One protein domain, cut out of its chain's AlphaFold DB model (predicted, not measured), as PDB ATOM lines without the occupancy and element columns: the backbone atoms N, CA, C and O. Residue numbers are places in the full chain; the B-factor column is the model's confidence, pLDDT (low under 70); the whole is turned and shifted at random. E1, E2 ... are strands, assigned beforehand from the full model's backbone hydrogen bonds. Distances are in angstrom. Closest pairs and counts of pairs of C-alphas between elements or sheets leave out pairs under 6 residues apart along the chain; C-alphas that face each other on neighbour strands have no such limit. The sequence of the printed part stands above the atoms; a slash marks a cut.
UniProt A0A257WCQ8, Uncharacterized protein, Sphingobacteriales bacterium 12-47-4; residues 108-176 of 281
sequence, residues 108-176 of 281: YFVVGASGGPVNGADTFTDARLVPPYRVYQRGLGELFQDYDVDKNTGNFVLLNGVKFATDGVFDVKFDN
ATOM      1  N   TYR A 108       0.878 -50.412  50.512       91.12
ATOM      2  CA  TYR A 108      -0.212 -49.850  51.288       91.12
ATOM      3  C   TYR A 108       0.341 -48.986  52.410       91.12
ATOM      4  O   TYR A 108       1.495 -49.129  52.826       91.12
ATOM      5  N   PHE A 109      -0.496 -48.092  52.913       90.31
ATOM      6  CA  PHE A 109      -0.180 -47.296  54.085       90.31
ATOM      7  C   PHE A 109      -1.404 -47.142  54.985       90.31
ATOM      8  O   PHE A 109      -2.550 -47.319  54.564       90.31
ATOM      9  N   VAL A 110      -1.136 -46.808  56.247       91.94
ATOM     10  CA  VAL A 110      -2.154 -46.512  57.257       91.94
ATOM     11  C   VAL A 110      -2.015 -45.052  57.667       91.94
ATOM     12  O   VAL A 110      -0.912 -44.588  57.963       91.94
ATOM     13  N   VAL A 111      -3.123 -44.317  57.678       92.38
ATOM     14  CA  VAL A 111      -3.154 -42.911  58.096       92.38
ATOM     15  C   VAL A 111      -2.719 -42.794  59.558       92.38
ATOM     16  O   VAL A 111      -3.260 -43.467  60.433       92.38
ATOM     17  N   GLY A 112      -1.752 -41.914  59.827       88.44
ATOM     18  CA  GLY A 112      -1.185 -41.705  61.162       88.44
ATOM     19  C   GLY A 112      -0.100 -42.709  61.571       88.44
ATOM     20  O   GLY A 112       0.511 -42.529  62.624       88.44
ATOM     21  N   ALA A 113       0.186 -43.726  60.752       90.50
ATOM     22  CA  ALA A 113       1.331 -44.610  60.952       90.50
ATOM     23  C   ALA A 113       2.614 -44.025  60.334       90.50
ATOM     24  O   ALA A 113       2.581 -43.135  59.483       90.50
ATOM     25  N   SER A 114       3.769 -44.557  60.743       85.81
ATOM     26  CA  SER A 114       5.062 -44.189  60.154       85.81
ATOM     27  C   SER A 114       5.069 -44.469  58.647       85.81
ATOM     28  O   SER A 114       4.897 -45.614  58.236       85.81
ATOM     29  N   GLY A 115       5.288 -43.432  57.835       81.25
ATOM     30  CA  GLY A 115       5.281 -43.518  56.368       81.25
ATOM     31  C   GLY A 115       3.908 -43.328  55.708       81.25
ATOM     32  O   GLY A 115       3.836 -43.343  54.485       81.25
ATOM     33  N   GLY A 116       2.837 -43.131  56.484       88.38
ATOM     34  CA  GLY A 116       1.522 -42.723  55.980       88.38
ATOM     35  C   GLY A 116       1.282 -41.210  56.106       88.38
ATOM     36  O   GLY A 116       2.059 -40.507  56.759       88.38
ATOM     37  N   PRO A 117       0.199 -40.683  55.510       92.12
ATOM     38  CA  PRO A 117      -0.191 -39.291  55.681       92.12
ATOM     39  C   PRO A 117      -0.646 -39.025  57.120       92.12
ATOM     40  O   PRO A 117      -1.146 -39.908  57.826       92.12
ATOM     41  N   VAL A 118      -0.492 -37.774  57.550       92.88
ATOM     42  CA  VAL A 118      -0.959 -37.314  58.862       92.88
ATOM     43  C   VAL A 118      -2.490 -37.272  58.869       92.88
ATOM     44  O   VAL A 118      -3.111 -36.842  57.899       92.88
ATOM     45  N   ASN A 119      -3.107 -37.682  59.980       93.94
ATOM     46  CA  ASN A 119      -4.552 -37.545  60.164       93.94
ATOM     47  C   ASN A 119      -4.997 -36.083  59.967       93.94
ATOM     48  O   ASN A 119      -4.419 -35.162  60.546       93.94
ATOM     49  N   GLY A 120      -6.038 -35.876  59.164       92.31
ATOM     50  CA  GLY A 120      -6.571 -34.559  58.818       92.31
ATOM     51  C   GLY A 120      -5.875 -33.854  57.648       92.31
ATOM     52  O   GLY A 120      -6.319 -32.761  57.273       92.31
ATOM     53  N   ALA A 121      -4.829 -34.451  57.065       94.00
ATOM     54  CA  ALA A 121      -4.280 -34.023  55.781       94.00
ATOM     55  C   ALA A 121      -5.202 -34.446  54.627       94.00
ATOM     56  O   ALA A 121      -6.003 -35.369  54.762       94.00
ATOM     57  N   ASP A 122      -5.077 -33.779  53.488       94.50
ATOM     58  CA  ASP A 122      -5.739 -34.130  52.225       94.50
ATOM     59  C   ASP A 122      -4.751 -34.677  51.185       94.50
ATOM     60  O   ASP A 122      -5.160 -35.314  50.225       94.50
ATOM     61  N   THR A 123      -3.450 -34.481  51.392       93.56
ATOM     62  CA  THR A 123      -2.404 -34.810  50.423       93.56
ATOM     63  C   THR A 123      -1.479 -35.890  50.966       93.56
ATOM     64  O   THR A 123      -1.035 -35.821  52.115       93.56
ATOM     65  N   PHE A 124      -1.154 -36.870  50.125       92.69
ATOM     66  CA  PHE A 124      -0.103 -37.847  50.376       92.69
ATOM     67  C   PHE A 124       1.016 -37.703  49.340       92.69
ATOM     68  O   PHE A 124       0.764 -37.643  48.136       92.69
ATOM     69  N   THR A 125       2.252 -37.656  49.834       90.44
ATOM     70  CA  THR A 125       3.477 -37.500  49.044       90.44
ATOM     71  C   THR A 125       4.396 -38.675  49.317       90.44
ATOM     72  O   THR A 125       4.736 -38.944  50.468       90.44
ATOM     73  N   ASP A 126       4.848 -39.332  48.259       86.81
ATOM     74  CA  ASP A 126       5.841 -40.394  48.337       86.81
ATOM     75  C   ASP A 126       6.641 -40.401  47.034       86.81
ATOM     76  O   ASP A 126       6.076 -40.299  45.948       86.81
ATOM     77  N   ALA A 127       7.968 -40.519  47.132       82.44
ATOM     78  CA  ALA A 127       8.858 -40.492  45.970       82.44
ATOM     79  C   ALA A 127       8.572 -41.622  44.962       82.44
ATOM     80  O   ALA A 127       8.985 -41.533  43.808       82.44
ATOM     81  N   ARG A 128       7.869 -42.679  45.390       78.12
ATOM     82  CA  ARG A 128       7.429 -43.781  44.535       78.12
ATOM     83  C   ARG A 128       6.223 -43.415  43.668       78.12
ATOM     84  O   ARG A 128       6.027 -44.077  42.660       78.12
ATOM     85  N   LEU A 129       5.430 -42.393  44.021       83.12
ATOM     86  CA  LEU A 129       4.200 -42.000  43.313       83.12
ATOM     87  C   LEU A 129       4.489 -41.332  41.965       83.12
ATOM     88  O   LEU A 129       4.367 -40.118  41.790       83.12
ATOM     89  N   VAL A 130       4.836 -42.155  40.984       74.69
ATOM     90  CA  VAL A 130       4.972 -41.767  39.583       74.69
ATOM     91  C   VAL A 130       3.743 -42.285  38.827       74.69
ATOM     92  O   VAL A 130       3.554 -43.499  38.769       74.69
ATOM     93  N   PRO A 131       2.872 -41.411  38.280       71.12
ATOM     94  CA  PRO A 131       1.739 -41.841  37.459       71.12
ATOM     95  C   PRO A 131       2.174 -42.705  36.256       71.12
ATOM     96  O   PRO A 131       3.243 -42.446  35.697       71.12
ATOM     97  N   PRO A 132       1.346 -43.667  35.799       70.44
ATOM     98  CA  PRO A 132      -0.008 -43.973  36.261       70.44
ATOM     99  C   PRO A 132      -0.048 -44.934  37.464       70.44
ATOM    100  O   PRO A 132       0.705 -45.898  37.564       70.44
ATOM    101  N   TYR A 133      -0.975 -44.670  38.383       79.50
ATOM    102  CA  TYR A 133      -1.302 -45.564  39.492       79.50
ATOM    103  C   TYR A 133      -2.772 -45.408  39.901       79.50
ATOM    104  O   TYR A 133      -3.433 -44.392  39.625       79.50
ATOM    105  N   ARG A 134      -3.276 -46.424  40.599       84.25
ATOM    106  CA  ARG A 134      -4.605 -46.473  41.208       84.25
ATOM    107  C   ARG A 134      -4.486 -46.457  42.721       84.25
ATOM    108  O   ARG A 134      -3.551 -47.013  43.295       84.25
ATOM    109  N   VAL A 135      -5.450 -45.809  43.360       88.19
ATOM    110  CA  VAL A 135      -5.541 -45.727  44.816       88.19
ATOM    111  C   VAL A 135      -6.828 -46.416  45.223       88.19
ATOM    112  O   VAL A 135      -7.890 -46.102  44.697       88.19
ATOM    113  N   TYR A 136      -6.730 -47.347  46.157       89.12
ATOM    114  CA  TYR A 136      -7.866 -48.030  46.750       89.12
ATOM    115  C   TYR A 136      -7.948 -47.647  48.215       89.12
ATOM    116  O   TYR A 136      -6.948 -47.705  48.924       89.12
ATOM    117  N   GLN A 137      -9.137 -47.300  48.688       93.25
ATOM    118  CA  GLN A 137      -9.402 -47.181  50.112       93.25
ATOM    119  C   GLN A 137     -10.099 -48.446  50.598       93.25
ATOM    120  O   GLN A 137     -11.134 -48.866  50.067       93.25
ATOM    121  N   ARG A 138      -9.553 -49.063  51.646       86.00
ATOM    122  CA  ARG A 138     -10.144 -50.272  52.216       86.00
ATOM    123  C   ARG A 138     -11.554 -49.972  52.735       86.00
ATOM    124  O   ARG A 138     -11.743 -49.075  53.549       86.00
ATOM    125  N   GLY A 139     -12.533 -50.745  52.262       83.50
ATOM    126  CA  GLY A 139     -13.953 -50.583  52.599       83.50
ATOM    127  C   GLY A 139     -14.743 -49.647  51.675       83.50
ATOM    128  O   GLY A 139     -15.965 -49.636  51.765       83.50
ATOM    129  N   LEU A 140     -14.073 -48.912  50.781       83.69
ATOM    130  CA  LEU A 140     -14.697 -48.019  49.793       83.69
ATOM    131  C   LEU A 140     -14.417 -48.450  48.347       83.69
ATOM    132  O   LEU A 140     -15.292 -48.312  47.500       83.69
ATOM    133  N   GLY A 141     -13.249 -49.038  48.077       82.88
ATOM    134  CA  GLY A 141     -12.853 -49.468  46.735       82.88
ATOM    135  C   GLY A 141     -11.910 -48.476  46.058       82.88
ATOM    136  O   GLY A 141     -11.129 -47.807  46.734       82.88
ATOM    137  N   GLU A 142     -11.923 -48.446  44.725       85.56
ATOM    138  CA  GLU A 142     -11.066 -47.564  43.924       85.56
ATOM    139  C   GLU A 142     -11.487 -46.098  44.059       85.56
ATOM    140  O   GLU A 142     -12.675 -45.790  44.039       85.56
ATOM    141  N   LEU A 143     -10.502 -45.208  44.164       86.12
ATOM    142  CA  LEU A 143     -10.689 -43.764  44.138       86.12
ATOM    143  C   LEU A 143     -10.387 -43.236  42.734       86.12
ATOM    144  O   LEU A 143      -9.271 -43.391  42.218       86.12
ATOM    145  N   PHE A 144     -11.377 -42.598  42.117       78.81
ATOM    146  CA  PHE A 144     -11.301 -42.136  40.736       78.81
ATOM    147  C   PHE A 144     -10.629 -40.763  40.615       78.81
ATOM    148  O   PHE A 144     -10.822 -39.874  41.448       78.81
ATOM    149  N   GLN A 145      -9.857 -40.587  39.536       86.62
ATOM    150  CA  GLN A 145      -9.233 -39.305  39.186       86.62
ATOM    151  C   GLN A 145     -10.301 -38.215  38.990       86.62
ATOM    152  O   GLN A 145     -11.367 -38.500  38.446       86.62
ATOM    153  N   ASP A 146     -10.009 -36.986  39.419       83.00
ATOM    154  CA  ASP A 146     -10.846 -35.774  39.322       83.00
ATOM    155  C   ASP A 146     -12.170 -35.818  40.106       83.00
ATOM    156  O   ASP A 146     -12.823 -34.786  40.277       83.00
ATOM    157  N   TYR A 147     -12.559 -36.988  40.612       78.12
ATOM    158  CA  TYR A 147     -13.760 -37.178  41.417       78.12
ATOM    159  C   TYR A 147     -13.425 -37.386  42.894       78.12
ATOM    160  O   TYR A 147     -13.868 -36.603  43.732       78.12
ATOM    161  N   ASP A 148     -12.607 -38.392  43.206       86.38
ATOM    162  CA  ASP A 148     -12.213 -38.734  44.577       86.38
ATOM    163  C   ASP A 148     -10.800 -38.252  44.897       86.38
ATOM    164  O   ASP A 148     -10.521 -37.799  46.008       86.38
ATOM    165  N   VAL A 149      -9.903 -38.363  43.914       88.44
ATOM    166  CA  VAL A 149      -8.483 -38.041  44.048       88.44
ATOM    167  C   VAL A 149      -7.967 -37.246  42.855       88.44
ATOM    168  O   VAL A 149      -8.381 -37.466  41.722       88.44
ATOM    169  N   ASP A 150      -6.999 -36.371  43.096       87.12
ATOM    170  CA  ASP A 150      -6.147 -35.795  42.060       87.12
ATOM    171  C   ASP A 150      -4.726 -36.368  42.171       87.12
ATOM    172  O   ASP A 150      -4.059 -36.159  43.182       87.12
ATOM    173  N   LYS A 151      -4.266 -37.098  41.146       86.06
ATOM    174  CA  LYS A 151      -2.988 -37.838  41.106       86.06
ATOM    175  C   LYS A 151      -1.886 -37.118  40.312       86.06
ATOM    176  O   LYS A 151      -1.082 -37.759  39.627       86.06
ATOM    177  N   ASN A 152      -1.849 -35.789  40.366       73.00
ATOM    178  CA  ASN A 152      -0.824 -34.981  39.700       73.00
ATOM    179  C   ASN A 152       0.603 -35.238  40.243       73.00
ATOM    180  O   ASN A 152       0.804 -35.574  41.405       73.00
ATOM    181  N   THR A 153       1.614 -35.084  39.376       59.62
ATOM    182  CA  THR A 153       3.023 -35.513  39.556       59.62
ATOM    183  C   THR A 153       3.557 -35.496  40.999       59.62
ATOM    184  O   THR A 153       3.777 -34.430  41.573       59.62
ATOM    185  N   GLY A 154       3.848 -36.692  41.533       68.06
ATOM    186  CA  GLY A 154       4.548 -36.918  42.806       68.06
ATOM    187  C   GLY A 154       3.657 -37.077  44.044       68.06
ATOM    188  O   GLY A 154       4.158 -37.504  45.084       68.06
ATOM    189  N   ASN A 155       2.358 -36.773  43.941       86.25
ATOM    190  CA  ASN A 155       1.404 -36.796  45.053       86.25
ATOM    191  C   ASN A 155       0.052 -37.363  44.608       86.25
ATOM    192  O   ASN A 155      -0.251 -37.374  43.415       86.25
ATOM    193  N   PHE A 156      -0.803 -37.717  45.569       88.81
ATOM    194  CA  PHE A 156      -2.243 -37.647  45.331       88.81
ATOM    195  C   PHE A 156      -2.978 -36.887  46.432       88.81
ATOM    196  O   PHE A 156      -2.606 -36.949  47.607       88.81
ATOM    197  N   VAL A 157      -4.015 -36.157  46.029       92.62
ATOM    198  CA  VAL A 157      -4.820 -35.267  46.874       92.62
ATOM    199  C   VAL A 157      -6.254 -35.776  46.913       92.62
ATOM    200  O   VAL A 157      -6.843 -35.999  45.863       92.62
ATOM    201  N   LEU A 158      -6.833 -35.949  48.099       92.56
ATOM    202  CA  LEU A 158      -8.255 -36.239  48.273       92.56
ATOM    203  C   LEU A 158      -9.084 -34.994  47.936       92.56
ATOM    204  O   LEU A 158      -8.832 -33.898  48.438       92.56
ATOM    205  N   LEU A 159     -10.079 -35.162  47.072       91.38
ATOM    206  CA  LEU A 159     -10.918 -34.074  46.582       91.38
ATOM    207  C   LEU A 159     -12.148 -33.856  47.476       91.38
ATOM    208  O   LEU A 159     -12.363 -34.533  48.480       91.38
ATOM    209  N   ASN A 160     -12.960 -32.854  47.130       91.12
ATOM    210  CA  ASN A 160     -14.243 -32.554  47.783       91.12
ATOM    211  C   ASN A 160     -14.159 -32.273  49.296       91.12
ATOM    212  O   ASN A 160     -15.126 -32.471  50.029       91.12
ATOM    213  N   GLY A 161     -13.006 -31.795  49.776       88.69
ATOM    214  CA  GLY A 161     -12.778 -31.504  51.194       88.69
ATOM    215  C   GLY A 161     -12.651 -32.750  52.076       88.69
ATOM    216  O   GLY A 161     -12.660 -32.627  53.304       88.69
ATOM    217  N   VAL A 162     -12.537 -33.934  51.467       92.12
ATOM    218  CA  VAL A 162     -12.269 -35.188  52.171       92.12
ATOM    219  C   VAL A 162     -10.846 -35.153  52.723       92.12
ATOM    220  O   VAL A 162      -9.924 -34.620  52.109       92.12
ATOM    221  N   LYS A 163     -10.671 -35.707  53.922       94.62
ATOM    222  CA  LYS A 163      -9.389 -35.754  54.627       94.62
ATOM    223  C   LYS A 163      -9.082 -37.178  55.047       94.62
ATOM    224  O   LYS A 163      -9.991 -37.945  55.363       94.62
ATOM    225  N   PHE A 164      -7.798 -37.508  55.104       94.25
ATOM    226  CA  PHE A 164      -7.321 -38.764  55.659       94.25
ATOM    227  C   PHE A 164      -7.759 -38.875  57.122       94.25
ATOM    228  O   PHE A 164      -7.362 -38.057  57.952       94.25
ATOM    229  N   ALA A 165      -8.583 -39.874  57.433       91.94
ATOM    230  CA  ALA A 165      -9.031 -40.171  58.790       91.94
ATOM    231  C   ALA A 165      -8.092 -41.182  59.458       91.94
ATOM    232  O   ALA A 165      -7.589 -42.082  58.784       91.94
ATOM    233  N   THR A 166      -7.881 -41.053  60.773       90.56
ATOM    234  CA  THR A 166      -7.107 -42.010  61.584       90.56
ATOM    235  C   THR A 166      -7.504 -43.452  61.273       90.56
ATOM    236  O   THR A 166      -8.688 -43.746  61.112       90.56
ATOM    237  N   ASP A 167      -6.507 -44.331  61.184       87.06
ATOM    238  CA  ASP A 167      -6.657 -45.760  60.881       87.06
ATOM    239  C   ASP A 167      -7.221 -46.076  59.484       87.06
ATOM    240  O   ASP A 167      -7.426 -47.243  59.144       87.06
ATOM    241  N   GLY A 168      -7.422 -45.064  58.631       90.94
ATOM    242  CA  GLY A 168      -7.716 -45.271  57.219       90.94
ATOM    243  C   GLY A 168      -6.594 -46.064  56.548       90.94
ATOM    244  O   GLY A 168      -5.417 -45.742  56.710       90.94
ATOM    245  N   VAL A 169      -6.951 -47.104  55.794       92.75
ATOM    246  CA  VAL A 169      -5.992 -47.939  55.062       92.75
ATOM    247  C   VAL A 169      -6.184 -47.728  53.572       92.75
ATOM    248  O   VAL A 169      -7.305 -47.841  53.070       92.75
ATOM    249  N   PHE A 170      -5.082 -47.446  52.885       93.88
ATOM    250  CA  PHE A 170      -5.063 -47.220  51.449       93.88
ATOM    251  C   PHE A 170      -4.050 -48.149  50.795       93.88
ATOM    252  O   PHE A 170      -2.937 -48.298  51.298       93.88
ATOM    253  N   ASP A 171      -4.436 -48.742  49.674       89.12
ATOM    254  CA  ASP A 171      -3.578 -49.546  48.815       89.12
ATOM    255  C   ASP A 171      -3.291 -48.744  47.536       89.12
ATOM    256  O   ASP A 171      -4.208 -48.350  46.814       89.12
ATOM    257  N   VAL A 172      -2.016 -48.489  47.251       87.69
ATOM    258  CA  VAL A 172      -1.551 -47.881  46.003       87.69
ATOM    259  C   VAL A 172      -1.047 -48.995  45.100       87.69
ATOM    260  O   VAL A 172      -0.105 -49.715  45.438       87.69
ATOM    261  N   LYS A 173      -1.680 -49.120  43.937       82.00
ATOM    262  CA  LYS A 173      -1.295 -50.081  42.907       82.00
ATOM    263  C   LYS A 173      -0.728 -49.320  41.728       82.00
ATOM    264  O   LYS A 173      -1.440 -48.519  41.119       82.00
ATOM    265  N   PHE A 174       0.546 -49.533  41.434       72.50
ATOM    266  CA  PHE A 174       1.153 -48.937  40.257       72.50
ATOM    267  C   PHE A 174       0.701 -49.706  39.035       72.50
ATOM    268  O   PHE A 174       0.819 -50.929  38.960       72.50
ATOM    269  N   ASP A 175       0.204 -48.962  38.061       64.44
ATOM    270  CA  ASP A 175      -0.086 -49.528  36.768       64.44
ATOM    271  C   ASP A 175       1.220 -49.495  35.989       64.44
ATOM    272  O   ASP A 175       1.583 -48.430  35.510       64.44
ATOM    273  N   ASN A 176       1.955 -50.606  35.892       53.09
ATOM    274  CA  ASN A 176       3.276 -50.604  35.258       53.09
ATOM    275  C   ASN A 176       3.159 -50.098  33.797       53.09
ATOM    276  O   ASN A 176       2.622 -50.824  32.955       53.09
TER     277      ASN A 176
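What this domain is: This is residues 108 to 176 of the 281 residues of an uncharacterized protein of Sphingobacteriales bacterium 12-47-4 (UniProt A0A257WCQ8). With little regular structure, this is a twisted wall of four strands, E1 E6 E3 E4, partly face to face with a small strand pair, E2 and E5, with loops joining them. The 69 printed residues hold six named strands, E1 to E6 along the chain, and no named helix; both sheets are antiparallel, class all strand, with 24 residues in named elements. It is compact, radius of gyration of the C-alphas 10.8 A, spans 29 by 25 by 20 A.

Where its parts are: E1 is residues 108 to 110, from C-alpha 108 at (-0.212, -49.850, 51.288); E2, 123 to 125; E3, 133 to 137, 13.5 A; E4, 141 to 143; E5, 155 to 158; E6, 169 to 174, 16.5 A, ending at C-alpha 174 (1.153, -48.937, 40.257).

How they stand to each other: Within hydrogen-bond range are N 109 and O 170 of E1 and E6, 2.9 A; N 136 and O 171 of E3 and E6, 2.8 A; N 137 and O 141 of hairpin E3 and E4, 2.8 A; and N 124 and O 156 of E2 and E5, 2.9 A. E3 and E5 are apart.

The domain as a whole: The farthest C-alphas, Gly 120 and Asn 176, are 30.2 A apart. The printed part has no cut. Links E1 to E2 and E4 to E5 are long. Residues 153 to 154 and 175 to 176 have pLDDT under 70.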